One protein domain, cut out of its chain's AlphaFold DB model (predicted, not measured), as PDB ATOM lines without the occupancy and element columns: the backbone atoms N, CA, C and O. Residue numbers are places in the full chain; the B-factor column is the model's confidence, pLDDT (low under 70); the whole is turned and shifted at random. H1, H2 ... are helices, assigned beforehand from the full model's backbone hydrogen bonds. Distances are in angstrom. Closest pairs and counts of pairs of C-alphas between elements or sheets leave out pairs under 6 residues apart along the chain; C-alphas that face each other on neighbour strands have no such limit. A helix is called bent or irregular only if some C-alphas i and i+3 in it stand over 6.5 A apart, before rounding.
ATOM      1  N   SER A  88     -56.772 -47.310  20.828       57.81
ATOM      2  CA  SER A  88     -56.391 -48.476  20.009       57.81
ATOM      3  C   SER A  88     -55.330 -48.192  18.927       57.81
ATOM      4  O   SER A  88     -54.503 -49.050  18.610       57.81
ATOM      5  N   HIS A  89     -55.297 -46.976  18.370       64.44
ATOM      6  CA  HIS A  89     -54.255 -46.551  17.428       64.44
ATOM      7  C   HIS A  89     -52.976 -46.120  18.161       64.44
ATOM      8  O   HIS A  89     -51.876 -46.402  17.683       64.44
ATOM      9  N   LEU A  90     -53.098 -45.483  19.327       69.12
ATOM     10  CA  LEU A  90     -51.973 -45.155  20.202       69.12
ATOM     11  C   LEU A  90     -51.263 -46.424  20.702       69.12
ATOM     12  O   LEU A  90     -50.043 -46.498  20.573       69.12
ATOM     13  N   ASP A  91     -52.012 -47.442  21.135       70.25
ATOM     14  CA  ASP A  91     -51.538 -48.766  21.567       70.25
ATOM     15  C   ASP A  91     -50.754 -49.506  20.473       70.25
ATOM     16  O   ASP A  91     -49.748 -50.163  20.752       70.25
ATOM     17  N   SER A  92     -51.124 -49.323  19.203       68.56
ATOM     18  CA  SER A  92     -50.421 -49.941  18.070       68.56
ATOM     19  C   SER A  92     -48.999 -49.404  17.815       68.56
ATOM     20  O   SER A  92     -48.238 -50.003  17.048       68.56
ATOM     21  N   LEU A  93     -48.613 -48.271  18.419       79.19
ATOM     22  CA  LEU A  93     -47.355 -47.596  18.092       79.19
ATOM     23  C   LEU A  93     -46.112 -48.362  18.603       79.19
ATOM     24  O   LEU A  93     -46.052 -48.759  19.767       79.19
ATOM     25  N   PRO A  94     -45.046 -48.512  17.787       79.06
ATOM     26  CA  PRO A  94     -43.845 -49.256  18.169       79.06
ATOM     27  C   PRO A  94     -42.876 -48.419  19.021       79.06
ATOM     28  O   PRO A  94     -41.739 -48.144  18.618       79.06
ATOM     29  N   VAL A  95     -43.329 -48.013  20.214       85.31
ATOM     30  CA  VAL A  95     -42.601 -47.162  21.176       85.31
ATOM     31  C   VAL A  95     -41.206 -47.708  21.471       85.31
ATOM     32  O   VAL A  95     -40.243 -46.937  21.477       85.31
ATOM     33  N   TYR A  96     -41.058 -49.029  21.631       83.62
ATOM     34  CA  TYR A  96     -39.753 -49.655  21.867       83.62
ATOM     35  C   TYR A  96     -38.763 -49.385  20.720       83.62
ATOM     36  O   TYR A  96     -37.627 -48.958  20.945       83.62
ATOM     37  N   ASN A  97     -39.201 -49.592  19.474       84.69
ATOM     38  CA  ASN A  97     -38.365 -49.434  18.282       84.69
ATOM     39  C   ASN A  97     -37.998 -47.959  18.039       84.69
ATOM     40  O   ASN A  97     -36.844 -47.639  17.746       84.69
ATOM     41  N   VAL A  98     -38.960 -47.048  18.229       87.62
ATOM     42  CA  VAL A  98     -38.731 -45.595  18.166       87.62
ATOM     43  C   VAL A  98     -37.710 -45.172  19.230       87.62
ATOM     44  O   VAL A  98     -36.721 -44.514  18.905       87.62
ATOM     45  N   THR A  99     -37.874 -45.632  20.473       89.81
ATOM     46  CA  THR A  99     -36.955 -45.350  21.589       89.81
ATOM     47  C   THR A  99     -35.546 -45.866  21.307       89.81
ATOM     48  O   THR A  99     -34.582 -45.109  21.441       89.81
ATOM     49  N   HIS A 100     -35.393 -47.116  20.859       88.81
ATOM     50  CA  HIS A 100     -34.074 -47.676  20.559       88.81
ATOM     51  C   HIS A 100     -33.415 -47.011  19.336       88.81
ATOM     52  O   HIS A 100     -32.211 -46.755  19.340       88.81
ATOM     53  N   THR A 101     -34.175 -46.669  18.294       88.19
ATOM     54  CA  THR A 101     -33.595 -46.054  17.088       88.19
ATOM     55  C   THR A 101     -33.169 -44.605  17.338       88.19
ATOM     56  O   THR A 101     -32.062 -44.218  16.957       88.19
ATOM     57  N   ILE A 102     -33.961 -43.826  18.086       91.19
ATOM     58  CA  ILE A 102     -33.566 -42.489  18.563       91.19
ATOM     59  C   ILE A 102     -32.293 -42.574  19.416       91.19
ATOM     60  O   ILE A 102     -31.371 -41.780  19.217       91.19
ATOM     61  N   ARG A 103     -32.186 -43.574  20.301       91.62
ATOM     62  CA  ARG A 103     -30.987 -43.822  21.115       91.62
ATOM     63  C   ARG A 103     -29.730 -43.998  20.259       91.62
ATOM     64  O   ARG A 103     -28.709 -43.374  20.549       91.62
ATOM     65  N   MET A 104     -29.814 -44.781  19.181       90.94
ATOM     66  CA  MET A 104     -28.705 -44.995  18.240       90.94
ATOM     67  C   MET A 104     -28.348 -43.725  17.449       90.94
ATOM     68  O   MET A 104     -27.164 -43.412  17.298       90.94
ATOM     69  N   ILE A 105     -29.343 -42.955  16.988       90.75
ATOM     70  CA  ILE A 105     -29.135 -41.660  16.303       90.75
ATOM     71  C   ILE A 105     -28.438 -40.654  17.230       90.75
ATOM     72  O   ILE A 105     -27.572 -39.900  16.785       90.75
ATOM     73  N   VAL A 106     -28.784 -40.650  18.521       91.81
ATOM     74  CA  VAL A 106     -28.146 -39.793  19.527       91.81
ATOM     75  C   VAL A 106     -26.713 -40.241  19.797       91.81
ATOM     76  O   VAL A 106     -25.797 -39.440  19.620       91.81
ATOM     77  N   GLN A 107     -26.485 -41.512  20.148       91.88
ATOM     78  CA  GLN A 107     -25.143 -42.021  20.466       91.88
ATOM     79  C   GLN A 107     -24.136 -41.798  19.326       91.88
ATOM     80  O   GLN A 107     -23.044 -41.299  19.585       91.88
ATOM     81  N   SER A 108     -24.524 -42.096  18.082       90.19
ATOM     82  CA  SER A 108     -23.656 -42.008  16.891       90.19
ATOM     83  C   SER A 108     -23.302 -40.585  16.435       90.19
ATOM     84  O   SER A 108     -22.451 -40.421  15.564       90.19
ATOM     85  N   ARG A 109     -23.940 -39.549  16.996       86.50
ATOM     86  CA  ARG A 109     -23.684 -38.133  16.660       86.50
ATOM     87  C   ARG A 109     -23.230 -37.287  17.854       86.50
ATOM     88  O   ARG A 109     -22.995 -36.093  17.694       86.50
ATOM     89  N   THR A 110     -23.123 -37.872  19.049       88.69
ATOM     90  CA  THR A 110     -22.766 -37.158  20.286       88.69
ATOM     91  C   THR A 110     -21.677 -37.911  21.049       88.69
ATOM     92  O   THR A 110     -21.940 -38.785  21.874       88.69
ATOM     93  N   GLU A 111     -20.424 -37.578  20.752       87.00
ATOM     94  CA  GLU A 111     -19.240 -38.150  21.413       87.00
ATOM     95  C   GLU A 111     -18.529 -37.123  22.311       87.00
ATOM     96  O   GLU A 111     -17.946 -37.479  23.336       87.00
ATOM     97  N   THR A 112     -18.652 -35.835  21.981       88.75
ATOM     98  CA  THR A 112     -18.110 -34.712  22.752       88.75
ATOM     99  C   THR A 112     -18.980 -34.360  23.962       88.75
ATOM    100  O   THR A 112     -20.204 -34.499  23.940       88.75
ATOM    101  N   ALA A 113     -18.341 -33.862  25.025       90.56
ATOM    102  CA  ALA A 113     -19.025 -33.236  26.151       90.56
ATOM    103  C   ALA A 113     -19.235 -31.736  25.872       90.56
ATOM    104  O   ALA A 113     -18.281 -31.043  25.520       90.56
ATOM    105  N   LEU A 114     -20.467 -31.238  26.019       88.31
ATOM    106  CA  LEU A 114     -20.861 -29.857  25.714       88.31
ATOM    107  C   LEU A 114     -21.812 -29.300  26.790       88.31
ATOM    108  O   LEU A 114     -22.647 -30.019  27.343       88.31
ATOM    109  N   THR A 115     -21.717 -28.000  27.082       89.31
ATOM    110  CA  THR A 115     -22.629 -27.312  28.015       89.31
ATOM    111  C   THR A 115     -23.947 -26.920  27.341       89.31
ATOM    112  O   THR A 115     -24.026 -26.795  26.120       89.31
ATOM    113  N   TRP A 116     -25.003 -26.694  28.131       87.25
ATOM    114  CA  TRP A 116     -26.340 -26.342  27.623       87.25
ATOM    115  C   TRP A 116     -26.321 -25.130  26.676       87.25
ATOM    116  O   TRP A 116     -26.969 -25.134  25.631       87.25
ATOM    117  N   ASP A 117     -25.509 -24.122  26.980       87.75
ATOM    118  CA  ASP A 117     -25.361 -22.921  26.153       87.75
ATOM    119  C   ASP A 117     -24.571 -23.191  24.867       87.75
ATOM    120  O   ASP A 117     -24.908 -22.662  23.808       87.75
ATOM    121  N   GLN A 118     -23.590 -24.100  24.914       88.94
ATOM    122  CA  GLN A 118     -22.878 -24.566  23.724       88.94
ATOM    123  C   GLN A 118     -23.808 -25.339  22.776       88.94
ATOM    124  O   GLN A 118     -23.773 -25.071  21.576       88.94
ATOM    125  N   LEU A 119     -24.696 -26.215  23.279       87.25
ATOM    126  CA  LEU A 119     -25.723 -26.891  22.457       87.25
ATOM    127  C   LEU A 119     -26.662 -25.889  21.763       87.25
ATOM    128  O   LEU A 119     -27.077 -26.112  20.622       87.25
ATOM    129  N   ARG A 120     -27.017 -24.803  22.461       87.69
ATOM    130  CA  ARG A 120     -27.916 -23.751  21.960       87.69
ATOM    131  C   ARG A 120     -27.231 -22.764  21.007       87.69
ATOM    132  O   ARG A 120     -27.934 -22.032  20.313       87.69
ATOM    133  N   SER A 121     -25.898 -22.764  20.921       90.88
ATOM    134  CA  SER A 121     -25.158 -21.901  19.991       90.88
ATOM    135  C   SER A 121     -25.563 -22.154  18.522       90.88
ATOM    136  O   SER A 121     -25.823 -23.304  18.146       90.88
ATOM    137  N   PRO A 122     -25.597 -21.123  17.648       86.94
ATOM    138  CA  PRO A 122     -26.061 -21.286  16.267       86.94
ATOM    139  C   PRO A 122     -25.265 -22.327  15.469       86.94
ATOM    140  O   PRO A 122     -25.847 -23.096  14.708       86.94
ATOM    141  N   GLN A 123     -23.946 -22.385  15.682       86.38
ATOM    142  CA  GLN A 123     -23.037 -23.298  14.985       86.38
ATOM    143  C   GLN A 123     -23.293 -24.760  15.384       86.38
ATOM    144  O   GLN A 123     -23.607 -25.587  14.526       86.38
ATOM    145  N   VAL A 124     -23.250 -25.084  16.684       86.88
ATOM    146  CA  VAL A 124     -23.507 -26.453  17.176       86.88
ATOM    147  C   VAL A 124     -24.942 -26.879  16.864       86.88
ATOM    148  O   VAL A 124     -25.170 -27.987  16.374       86.88
ATOM    149  N   SER A 125     -25.923 -25.988  17.042       86.12
ATOM    150  CA  SER A 125     -27.306 -26.296  16.680       86.12
ATOM    151  C   SER A 125     -27.496 -26.524  15.175       86.12
ATOM    152  O   SER A 125     -28.459 -27.200  14.809       86.12
ATOM    153  N   GLN A 126     -26.643 -25.978  14.302       87.69
ATOM    154  CA  GLN A 126     -26.722 -26.188  12.855       87.69
ATOM    155  C   GLN A 126     -26.078 -27.505  12.411       87.69
ATOM    156  O   GLN A 126     -26.680 -28.208  11.602       87.69
ATOM    157  N   PHE A 127     -24.906 -27.857  12.943       86.56
ATOM    158  CA  PHE A 127     -24.184 -29.068  12.530       86.56
ATOM    159  C   PHE A 127     -24.607 -30.342  13.273       86.56
ATOM    160  O   PHE A 127     -24.522 -31.425  12.699       86.56
ATOM    161  N   LEU A 128     -25.094 -30.234  14.515       87.38
ATOM    162  CA  LEU A 128     -25.481 -31.381  15.345       87.38
ATOM    163  C   LEU A 128     -27.006 -31.499  15.473       87.38
ATOM    164  O   LEU A 128     -27.594 -32.490  15.045       87.38
ATOM    165  N   VAL A 129     -27.677 -30.471  16.007       89.12
ATOM    166  CA  VAL A 129     -29.095 -30.597  16.405       89.12
ATOM    167  C   VAL A 129     -30.056 -30.594  15.206       89.12
ATOM    168  O   VAL A 129     -30.959 -31.428  15.155       89.12
ATOM    169  N   LYS A 130     -29.871 -29.710  14.212       89.50
ATOM    170  CA  LYS A 130     -30.725 -29.658  13.004       89.50
ATOM    171  C   LYS A 130     -30.775 -30.979  12.209       89.50
ATOM    172  O   LYS A 130     -31.891 -31.415  11.926       89.50
ATOM    173  N   PRO A 131     -29.656 -31.646  11.848       89.94
ATOM    174  CA  PRO A 131     -29.732 -32.907  11.106       89.94
ATOM    175  C   PRO A 131     -30.355 -34.045  11.927       89.94
ATOM    176  O   PRO A 131     -31.036 -34.889  11.351       89.94
ATOM    177  N   MET A 132     -30.197 -34.047  13.255       88.50
ATOM    178  CA  MET A 132     -30.888 -34.998  14.137       88.50
ATOM    179  C   MET A 132     -32.401 -34.763  14.161       88.50
ATOM    180  O   MET A 132     -33.161 -35.707  13.958       88.50
ATOM    181  N   GLN A 133     -32.842 -33.509  14.332       90.94
ATOM    182  CA  GLN A 133     -34.262 -33.143  14.284       90.94
ATOM    183  C   GLN A 133     -34.885 -33.511  12.931       90.94
ATOM    184  O   GLN A 133     -35.958 -34.106  12.897       90.94
ATOM    185  N   GLN A 134     -34.203 -33.203  11.821       90.44
ATOM    186  CA  GLN A 134     -34.674 -33.554  10.481       90.44
ATOM    187  C   GLN A 134     -34.792 -35.073  10.311       90.44
ATOM    188  O   GLN A 134     -35.825 -35.534   9.839       90.44
ATOM    189  N   GLN A 135     -33.776 -35.846  10.721       88.12
ATOM    190  CA  GLN A 135     -33.798 -37.304  10.602       88.12
ATOM    191  C   GLN A 135     -34.975 -37.911  11.381       88.12
ATOM    192  O   GLN A 135     -35.767 -38.654  10.799       88.12
ATOM    193  N   ILE A 136     -35.142 -37.533  12.655       89.81
ATOM    194  CA  ILE A 136     -36.252 -37.992  13.503       89.81
ATOM    195  C   ILE A 136     -37.601 -37.599  12.884       89.81
ATOM    196  O   ILE A 136     -38.450 -38.471  12.714       89.81
ATOM    197  N   ARG A 137     -37.772 -36.341  12.444       87.88
ATOM    198  CA  ARG A 137     -39.010 -35.879  11.788       87.88
ATOM    199  C   ARG A 137     -39.334 -36.641  10.492       87.88
ATOM    200  O   ARG A 137     -40.502 -36.819  10.180       87.88
ATOM    201  N   THR A 138     -38.334 -37.118   9.747       86.69
ATOM    202  CA  THR A 138     -38.560 -37.890   8.504       86.69
ATOM    203  C   THR A 138     -38.755 -39.397   8.684       86.69
ATOM    204  O   THR A 138     -39.242 -40.038   7.759       86.69
ATOM    205  N   GLN A 139     -38.335 -39.984   9.811       84.19
ATOM    206  CA  GLN A 139     -38.251 -41.449   9.971       84.19
ATOM    207  C   GLN A 139     -39.028 -41.991  11.179       84.19
ATOM    208  O   GLN A 139     -39.439 -43.150  11.166       84.19
ATOM    209  N   HIS A 140     -39.218 -41.179  12.222       82.56
ATOM    210  CA  HIS A 140     -39.687 -41.621  13.541       82.56
ATOM    211  C   HIS A 140     -40.626 -40.607  14.215       82.56
ATOM    212  O   HIS A 140     -40.687 -40.562  15.444       82.56
ATOM    213  N   PHE A 141     -41.324 -39.775  13.436       85.88
ATOM    214  CA  PHE A 141     -42.321 -38.838  13.954       85.88
ATOM    215  C   PHE A 141     -43.663 -39.546  14.166       85.88
ATOM    216  O   PHE A 141     -44.266 -40.056  13.225       85.88
ATOM    217  N   SER A 142     -44.101 -39.603  15.417       86.06
ATOM    218  CA  SER A 142     -45.382 -40.142  15.866       86.06
ATOM    219  C   SER A 142     -45.736 -39.517  17.219       86.06
ATOM    220  O   SER A 142     -44.939 -38.787  17.813       86.06
ATOM    221  N   ARG A 143     -46.918 -39.827  17.755       86.12
ATOM    222  CA  ARG A 143     -47.332 -39.385  19.100       86.12
ATOM    223  C   ARG A 143     -46.341 -39.838  20.190       86.12
ATOM    224  O   ARG A 143     -46.037 -39.087  21.106       86.12
ATOM    225  N   ALA A 144     -45.719 -41.007  20.021       87.06
ATOM    226  CA  ALA A 144     -44.753 -41.564  20.969       87.06
ATOM    227  C   ALA A 144     -43.333 -40.947  20.913       87.06
ATOM    228  O   ALA A 144     -42.492 -41.281  21.752       87.06
ATOM    229  N   THR A 145     -43.001 -40.078  19.947       89.62
ATOM    230  CA  THR A 145     -41.616 -39.579  19.778       89.62
ATOM    231  C   THR A 145     -41.146 -38.714  20.953       89.62
ATOM    232  O   THR A 145     -39.976 -38.799  21.332       89.62
ATOM    233  N   ILE A 146     -42.035 -37.911  21.555       90.12
ATOM    234  CA  ILE A 146     -41.715 -37.091  22.739       90.12
ATOM    235  C   ILE A 146     -41.361 -38.003  23.921       90.12
ATOM    236  O   ILE A 146     -40.279 -37.871  24.496       90.12
ATOM    237  N   TYR A 147     -42.217 -38.983  24.219       90.31
ATOM    238  CA  TYR A 147     -41.971 -40.005  25.240       90.31
ATOM    239  C   TYR A 147     -40.634 -40.729  25.012       90.31
ATOM    240  O   TYR A 147     -39.794 -40.798  25.909       90.31
ATOM    241  N   ALA A 148     -40.380 -41.187  23.783       90.56
ATOM    242  CA  ALA A 148     -39.152 -41.882  23.404       90.56
ATOM    243  C   ALA A 148     -37.877 -41.025  23.567       90.56
ATOM    244  O   ALA A 148     -36.802 -41.552  23.875       90.56
ATOM    245  N   LEU A 149     -37.971 -39.703  23.385       92.19
ATOM    246  CA  LEU A 149     -36.883 -38.760  23.666       92.19
ATOM    247  C   LEU A 149     -36.677 -38.562  25.173       92.19
ATOM    248  O   LEU A 149     -35.536 -38.598  25.633       92.19
ATOM    249  N   MET A 150     -37.752 -38.414  25.950       92.25
ATOM    250  CA  MET A 150     -37.675 -38.222  27.404       92.25
ATOM    251  C   MET A 150     -37.178 -39.476  28.137       92.25
ATOM    252  O   MET A 150     -36.301 -39.372  28.997       92.25
ATOM    253  N   ALA A 151     -37.631 -40.666  27.735       91.50
ATOM    254  CA  ALA A 151     -37.132 -41.945  28.240       91.50
ATOM    255  C   ALA A 151     -35.620 -42.103  27.988       91.50
ATOM    256  O   ALA A 151     -34.865 -42.487  28.886       91.50
ATOM    257  N   ASN A 152     -35.146 -41.727  26.793       92.44
ATOM    258  CA  ASN A 152     -33.715 -41.695  26.490       92.44
ATOM    259  C   ASN A 152     -32.955 -40.642  27.306       92.44
ATOM    260  O   ASN A 152     -31.851 -40.931  27.764       92.44
ATOM    261  N   CYS A 153     -33.528 -39.453  27.520       93.56
ATOM    262  CA  CYS A 153     -32.924 -38.408  28.346       93.56
ATOM    263  C   CYS A 153     -32.634 -38.917  29.768       93.56
ATOM    264  O   CYS A 153     -31.487 -38.873  30.226       93.56
ATOM    265  N   LEU A 154     -33.645 -39.499  30.421       92.88
ATOM    266  CA  LEU A 154     -33.531 -40.084  31.759       92.88
ATOM    267  C   LEU A 154     -32.525 -41.245  31.790       92.88
ATOM    268  O   LEU A 154     -31.674 -41.305  32.680       92.88
ATOM    269  N   GLN A 155     -32.567 -42.137  30.797       90.94
ATOM    270  CA  GLN A 155     -31.647 -43.273  30.720       90.94
ATOM    271  C   GLN A 155     -30.186 -42.827  30.523       90.94
ATOM    272  O   GLN A 155     -29.297 -43.362  31.185       90.94
ATOM    273  N   PHE A 156     -29.917 -41.815  29.690       92.56
ATOM    274  CA  PHE A 156     -28.570 -41.248  29.545       92.56
ATOM    275  C   PHE A 156     -28.100 -40.520  30.812       92.56
ATOM    276  O   PHE A 156     -26.931 -40.640  31.182       92.56
ATOM    277  N   ALA A 157     -28.987 -39.813  31.522       90.56
ATOM    278  CA  ALA A 157     -28.650 -39.193  32.804       90.56
ATOM    279  C   ALA A 157     -28.235 -40.249  33.850       90.56
ATOM    280  O   ALA A 157     -27.184 -40.117  34.483       90.56
ATOM    281  N   LYS A 158     -28.997 -41.346  33.956       91.19
ATOM    282  CA  LYS A 158     -28.685 -42.503  34.812       91.19
ATOM    283  C   LYS A 158     -27.367 -43.181  34.418       91.19
ATOM    284  O   LYS A 158     -26.551 -43.501  35.278       91.19
ATOM    285  N   GLU A 159     -27.108 -43.350  33.123       88.50
ATOM    286  CA  GLU A 159     -25.847 -43.909  32.611       88.50
ATOM    287  C   GLU A 159     -24.632 -43.019  32.904       88.50
ATOM    288  O   GLU A 159     -23.538 -43.545  33.120       88.50
ATOM    289  N   GLY A 160     -24.818 -41.696  32.958       87.56
ATOM    290  CA  GLY A 160     -23.791 -40.743  33.387       87.56
ATOM    291  C   GLY A 160     -23.473 -40.811  34.884       87.56
ATOM    292  O   GLY A 160     -22.316 -40.647  35.257       87.56
ATOM    293  N   GLN A 161     -24.464 -41.106  35.733       87.62
ATOM    294  CA  GLN A 161     -24.247 -41.350  37.167       87.62
ATOM    295  C   GLN A 161     -23.543 -42.693  37.421       87.62
ATOM    296  O   GLN A 161     -22.636 -42.769  38.244       87.62
ATOM    297  N   LEU A 162     -23.935 -43.745  36.692       85.12
ATOM    298  CA  LEU A 162     -23.365 -45.091  36.837       85.12
ATOM    299  C   LEU A 162     -21.936 -45.216  36.283       85.12
ATOM    300  O   LEU A 162     -21.169 -46.034  36.781       85.12
ATOM    301  N   ASN A 163     -21.566 -44.422  35.270       84.62
ATOM    302  CA  ASN A 163     -20.244 -44.472  34.633       84.62
ATOM    303  C   ASN A 163     -19.559 -43.089  34.633       84.62
ATOM    304  O   ASN A 163     -19.550 -42.420  33.592       84.62
ATOM    305  N   PRO A 164     -18.925 -42.668  35.748       83.25
ATOM    306  CA  PRO A 164     -18.308 -41.345  35.880       83.25
ATOM    307  C   PRO A 164     -17.343 -40.960  34.748       83.25
ATOM    308  O   PRO A 164     -17.340 -39.812  34.312       83.25
ATOM    309  N   GLY A 165     -16.580 -41.919  34.204       81.88
ATOM    310  CA  GLY A 165     -15.649 -41.678  33.092       81.88
ATOM    311  C   GLY A 165     -16.310 -41.191  31.792       81.88
ATOM    312  O   GLY A 165     -15.681 -40.461  31.034       81.88
ATOM    313  N   ASN A 166     -17.589 -41.520  31.569       83.75
ATOM    314  CA  ASN A 166     -18.370 -41.082  30.405       83.75
ATOM    315  C   ASN A 166     -19.441 -40.030  30.766       83.75
ATOM    316  O   ASN A 166     -20.258 -39.665  29.916       83.75
ATOM    317  N   ALA A 167     -19.456 -39.521  32.005       86.00
ATOM    318  CA  ALA A 167     -20.526 -38.664  32.519       86.00
ATOM    319  C   ALA A 167     -20.745 -37.382  31.694       86.00
ATOM    320  O   ALA A 167     -21.890 -36.985  31.482       86.00
ATOM    321  N   GLY A 168     -19.679 -36.764  31.173       87.56
ATOM    322  CA  GLY A 168     -19.777 -35.567  30.326       87.56
ATOM    323  C   GLY A 168     -20.526 -35.826  29.013       87.56
ATOM    324  O   GLY A 168     -21.467 -35.103  28.672       87.56
ATOM    325  N   THR A 169     -20.166 -36.897  28.301       90.00
ATOM    326  CA  THR A 169     -20.824 -37.293  27.047       90.00
ATOM    327  C   THR A 169     -22.251 -37.788  27.298       90.00
ATOM    328  O   THR A 169     -23.161 -37.415  26.564       90.00
ATOM    329  N   SER A 170     -22.501 -38.545  28.373       91.06
ATOM    330  CA  SER A 170     -23.856 -38.984  28.746       91.06
ATOM    331  C   SER A 170     -24.765 -37.826  29.191       91.06
ATOM    332  O   SER A 170     -25.924 -37.770  28.783       91.06
ATOM    333  N   SER A 171     -24.249 -36.834  29.927       91.81
ATOM    334  CA  SER A 171     -24.989 -35.598  30.239       91.81
ATOM    335  C   SER A 171     -25.311 -34.794  28.974       91.81
ATOM    336  O   SER A 171     -26.395 -34.224  28.855       91.81
ATOM    337  N   THR A 172     -24.395 -34.788  28.001       92.94
ATOM    338  CA  THR A 172     -24.603 -34.144  26.696       92.94
ATOM    339  C   THR A 172     -25.672 -34.876  25.883       92.94
ATOM    340  O   THR A 172     -26.561 -34.230  25.336       92.94
ATOM    341  N   ARG A 173     -25.655 -36.215  25.869       93.31
ATOM    342  CA  ARG A 173     -26.684 -37.066  25.244       93.31
ATOM    343  C   ARG A 173     -28.077 -36.789  25.806       93.31
ATOM    344  O   ARG A 173     -28.996 -36.553  25.027       93.31
ATOM    345  N   ALA A 174     -28.209 -36.721  27.132       93.50
ATOM    346  CA  ALA A 174     -29.462 -36.361  27.795       93.50
ATOM    347  C   ALA A 174     -29.970 -34.973  27.351       93.50
ATOM    348  O   ALA A 174     -31.076 -34.854  26.827       93.50
ATOM    349  N   LYS A 175     -29.116 -33.945  27.434       92.62
ATOM    350  CA  LYS A 175     -29.435 -32.568  27.010       92.62
ATOM    351  C   LYS A 175     -29.770 -32.448  25.518       92.62
ATOM    352  O   LYS A 175     -30.580 -31.607  25.139       92.62
ATOM    353  N   VAL A 176     -29.184 -33.281  24.653       93.69
ATOM    354  CA  VAL A 176     -29.562 -33.344  23.231       93.69
ATOM    355  C   VAL A 176     -30.958 -33.950  23.057       93.69
ATOM    356  O   VAL A 176     -31.735 -33.404  22.279       93.69
ATOM    357  N   CYS A 177     -31.316 -35.014  23.787       93.31
ATOM    358  CA  CYS A 177     -32.677 -35.568  23.769       93.31
ATOM    359  C   CYS A 177     -33.728 -34.543  24.232       93.31
ATOM    360  O   CYS A 177     -34.725 -34.338  23.543       93.31
ATOM    361  N   GLU A 178     -33.468 -33.857  25.346       93.62
ATOM    362  CA  GLU A 178     -34.306 -32.781  25.893       93.62
ATOM    363  C   GLU A 178     -34.494 -31.628  24.886       93.62
ATOM    364  O   GLU A 178     -35.617 -31.255  24.544       93.62
ATOM    365  N   LEU A 179     -33.395 -31.107  24.327       92.38
ATOM    366  CA  LEU A 179     -33.428 -30.018  23.346       92.38
ATOM    367  C   LEU A 179     -34.101 -30.424  22.022       92.38
ATOM    368  O   LEU A 179     -34.660 -29.567  21.334       92.38
ATOM    369  N   LEU A 180     -34.049 -31.706  21.645       91.88
ATOM    370  CA  LEU A 180     -34.775 -32.241  20.491       91.88
ATOM    371  C   LEU A 180     -36.276 -32.351  20.769       91.88
ATOM    372  O   LEU A 180     -37.051 -31.950  19.905       91.88
ATOM    373  N   ALA A 181     -36.688 -32.803  21.958       91.88
ATOM    374  CA  ALA A 181     -38.097 -32.826  22.352       91.88
ATOM    375  C   ALA A 181     -38.695 -31.410  22.313       91.88
ATOM    376  O   ALA A 181     -39.639 -31.164  21.563       91.88
ATOM    377  N   ILE A 182     -38.065 -30.441  22.993       91.00
ATOM    378  CA  ILE A 182     -38.489 -29.025  23.020       91.00
ATOM    379  C   ILE A 182     -38.622 -28.423  21.606       91.00
ATOM    380  O   ILE A 182     -39.485 -27.577  21.364       91.00
ATOM    381  N   LYS A 183     -37.777 -28.842  20.654       89.56
ATOM    382  CA  LYS A 183     -37.852 -28.387  19.256       89.56
ATOM    383  C   LYS A 183     -38.939 -29.089  18.443       89.56
ATOM    384  O   LYS A 183     -39.533 -28.435  17.593       89.56
ATOM    385  N   LEU A 184     -39.190 -30.374  18.694       89.31
ATOM    386  CA  LEU A 184     -40.206 -31.165  17.994       89.31
ATOM    387  C   LEU A 184     -41.630 -30.890  18.496       89.31
ATOM    388  O   LEU A 184     -42.551 -31.038  17.706       89.31
ATOM    389  N   LEU A 185     -41.824 -30.404  19.732       87.69
ATOM    390  CA  LEU A 185     -43.140 -29.974  20.247       87.69
ATOM    391  C   LEU A 185     -43.877 -28.992  19.311       87.69
ATOM    392  O   LEU A 185     -45.101 -28.959  19.300       87.69
ATOM    393  N   LYS A 186     -43.139 -28.199  18.521       87.56
ATOM    394  CA  LYS A 186     -43.693 -27.221  17.565       87.56
ATOM    395  C   LYS A 186     -44.100 -27.817  16.214       87.56
ATOM    396  O   LYS A 186     -44.730 -27.116  15.428       87.56
ATOM    397  N   ASP A 187     -43.719 -29.065  15.948       86.50
ATOM    398  CA  ASP A 187     -44.001 -29.777  14.699       86.50
ATOM    399  C   ASP A 187     -45.304 -30.626  14.804       86.50
ATOM    400  O   ASP A 187     -45.701 -31.239  13.816       86.50
ATOM    401  N   TYR A 188     -45.984 -30.657  15.968       87.50
ATOM    402  CA  TYR A 188     -47.254 -31.378  16.221       87.50
ATOM    403  C   TYR A 188     -48.505 -30.498  16.042       87.50
ATOM    404  O   TYR A 188     -48.482 -29.303  16.344       87.50
ATOM    405  N   THR A 189     -49.638 -31.096  15.644       88.44
ATOM    406  CA  THR A 189     -50.957 -30.441  15.768       88.44
ATOM    407  C   THR A 189     -51.468 -30.461  17.213       88.44
ATOM    408  O   THR A 189     -51.012 -31.255  18.031       88.44
ATOM    409  N   THR A 190     -52.453 -29.620  17.553       86.50
ATOM    410  CA  THR A 190     -53.000 -29.537  18.924       86.50
ATOM    411  C   THR A 190     -53.580 -30.857  19.433       86.50
ATOM    412  O   THR A 190     -53.378 -31.187  20.596       86.50
ATOM    413  N   ARG A 191     -54.252 -31.637  18.574       81.06
ATOM    414  CA  ARG A 191     -54.792 -32.959  18.940       81.06
ATOM    415  C   ARG A 191     -53.679 -33.980  19.167       81.06
ATOM    416  O   ARG A 191     -53.651 -34.616  20.210       81.06
ATOM    417  N   GLU A 192     -52.715 -34.068  18.252       82.19
ATOM    418  CA  GLU A 192     -51.575 -34.981  18.409       82.19
ATOM    419  C   GLU A 192     -50.670 -34.602  19.586       82.19
ATOM    420  O   GLU A 192     -50.032 -35.479  20.157       82.19
ATOM    421  N   LEU A 193     -50.600 -33.317  19.951       85.25
ATOM    422  CA  LEU A 193     -49.860 -32.836  21.118       85.25
ATOM    423  C   LEU A 193     -50.559 -33.212  22.430       85.25
ATOM    424  O   LEU A 193     -49.876 -33.550  23.390       85.25
ATOM    425  N   ILE A 194     -51.896 -33.191  22.464       83.75
ATOM    426  CA  ILE A 194     -52.686 -33.742  23.574       83.75
ATOM    427  C   ILE A 194     -52.425 -35.255  23.668       83.75
ATOM    428  O   ILE A 194     -51.905 -35.713  24.685       83.75
ATOM    429  N   ASP A 195     -52.641 -35.999  22.574       83.31
ATOM    430  CA  ASP A 195     -52.361 -37.442  22.489       83.31
ATOM    431  C   ASP A 195     -50.927 -37.792  22.947       83.31
ATOM    432  O   ASP A 195     -50.711 -38.786  23.630       83.31
ATOM    433  N   ALA A 196     -49.924 -36.992  22.572       84.31
ATOM    434  CA  ALA A 196     -48.511 -37.243  22.871       84.31
ATOM    435  C   ALA A 196     -48.071 -36.875  24.301       84.31
ATOM    436  O   ALA A 196     -46.952 -37.224  24.688       84.31
ATOM    437  N   LEU A 197     -48.896 -36.142  25.062       84.44
ATOM    438  CA  LEU A 197     -48.561 -35.653  26.406       84.44
ATOM    439  C   LEU A 197     -49.408 -36.269  27.525       84.44
ATOM    440  O   LEU A 197     -48.923 -36.312  28.653       84.44
ATOM    441  N   SER A 198     -50.633 -36.729  27.244       83.25
ATOM    442  CA  SER A 198     -51.535 -37.305  28.258       83.25
ATOM    443  C   SER A 198     -51.868 -38.790  28.072       83.25
ATOM    444  O   SER A 198     -52.669 -39.310  28.839       83.25
ATOM    445  N   TYR A 199     -51.281 -39.475  27.085       81.75
ATOM    446  CA  TYR A 199     -51.402 -40.929  26.932       81.75
ATOM    447  C   TYR A 199     -50.192 -41.663  27.541       81.75
ATOM    448  O   TYR A 199     -49.034 -41.338  27.252       81.75
ATOM    449  N   ASP A 200     -50.460 -42.690  28.350       80.25
ATOM    450  CA  ASP A 200     -49.458 -43.468  29.088       80.25
ATOM    451  C   ASP A 200     -48.781 -44.548  28.216       80.25
ATOM    452  O   ASP A 200     -49.041 -45.746  28.332       80.25
ATOM    453  N   PHE A 201     -47.859 -44.129  27.342       81.19
ATOM    454  CA  PHE A 201     -47.072 -45.047  26.505       81.19
ATOM    455  C   PHE A 201     -46.293 -46.093  27.323       81.19
ATOM    456  O   PHE A 201     -45.604 -45.769  28.299       81.19
ATOM    457  N   TYR A 202     -46.299 -47.349  26.862       77.00
ATOM    458  CA  TYR A 202     -45.590 -48.445  27.524       77.00
ATOM    459  C   TYR A 202     -44.187 -48.689  26.910       77.00
ATOM    460  O   TYR A 202     -44.055 -48.787  25.688       77.00
ATOM    461  N   PRO A 203     -43.103 -48.861  27.700       74.31
ATOM    462  CA  PRO A 203     -41.734 -48.928  27.159       74.31
ATOM    463  C   PRO A 203     -41.438 -50.072  26.173       74.31
ATOM    464  O   PRO A 203     -40.484 -49.979  25.399       74.31
ATOM    465  N   LEU A 204     -42.202 -51.170  26.227       66.06
ATOM    466  CA  LEU A 204     -42.000 -52.373  25.399       66.06
ATOM    467  C   LEU A 204     -43.000 -52.478  24.232       66.06
ATOM    468  O   LEU A 204     -42.992 -53.461  23.493       66.06
ATOM    469  N   GLN A 205     -43.863 -51.477  24.074       70.81
ATOM    470  CA  GLN A 205     -44.971 -51.458  23.126       70.81
ATOM    471  C   GLN A 205     -44.491 -51.593  21.668       70.81
ATOM    472  O   GLN A 205     -43.487 -50.993  21.257       70.81
ATOM    473  N   GLY A 206     -45.185 -52.446  20.907       63.06
ATOM    474  CA  GLY A 206     -44.841 -52.846  19.537       63.06
ATOM    475  C   GLY A 206     -43.574 -53.702  19.380       63.06
ATOM    476  O   GLY A 206     -43.083 -53.859  18.263       63.06
ATOM    477  N   MET A 207     -43.041 -54.279  20.462       61.56
ATOM    478  CA  MET A 207     -42.237 -55.503  20.378       61.56
ATOM    479  C   MET A 207     -43.183 -56.716  20.467       61.56
ATOM    480  O   MET A 207     -44.007 -56.729  21.379       61.56
ATOM    481  N   PRO A 208     -43.055 -57.760  19.619       61.34
ATOM    482  CA  PRO A 208     -43.691 -59.049  19.895       61.34
ATOM    483  C   PRO A 208     -43.076 -59.600  21.183       61.34
ATOM    484  O   PRO A 208     -41.892 -59.951  21.221       61.34
TER     485      PRO A 208
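This is residues 88 to 208 of the 898 residues of the protein "Putative integral membrane channel protein" of Diaporthe ampelina (UniProt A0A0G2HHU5). A long helical hairpin, H5 and H6, makes one layer, and H2 and H4, loosely side by side, cross over one of its faces. H7 packs at the end of the hairpin where H5 begins, H3 sits beside H6, and the short H1 lies off at one end, touching no helix. The printed part has 121 residues with seven named helices, H1 to H7 in chain order, and no named strand: all helix. It is compact, with a radius of gyration of the C-alphas of 14.3 A and spans of 42 by 31 by 21 A.

Start at H1, residues 88 to 91, then go to H2, residues 95 to 107. H2 touches residues 145 to 152 of H5, residues 145 to 162, at a steep tilt of 56 degrees; look at Thr 99 and Ala 148, the closest C-alphas, 4.5 A apart. H3, residues 116 to 120, is close to but not clearly touching H6, residues 164 to 187, with C-alphas 116 and 175 closest at 7.0 A. H4, residues 122 to 139, touches H6 with residues 129 to 137 alone, at a steep tilt of 66 degrees; C-alphas 133 and 180 are closest, 6.3 A apart. H5 and H6 form the hairpin, opposite ways at a shallow tilt of 14 degrees, closest at C-alphas 160 and 167, 4.0 A. H7, residues 190 to 198, touches H5 only at their ends, C-alphas 146 and 196 being closest at 6.8 A. Every O i to N i+4 pair is within hydrogen-bond range in H2, H3, H5 and H7, against 10 of 14 in H4 and 16 of 20 in H6; H1 is too short for such a pair.

Find C-alpha 88 at (-56.391, -48.476, 20.009), where H1 begins. H2 is 18.2 A long, H4 24.4 A, H5 25.6 A and H6 35.3 A. H4 has a kink of 37 degrees near residue 129 and is only just irregular, C-alphas 127 and 130 being 6.6 A apart; H6 is irregular, with C-alphas 165 and 168 7.9 A apart. H7 ends at C-alpha 198, (-51.535, -37.305, 28.258).

The farthest C-alphas, of Ser 88 and Gly 165, are 43.3 A apart. The printed part has no cut, and no link between helices is long. Look for pLDDT under 70 at residues 88 to 90, 92, 204 and 206 to 208.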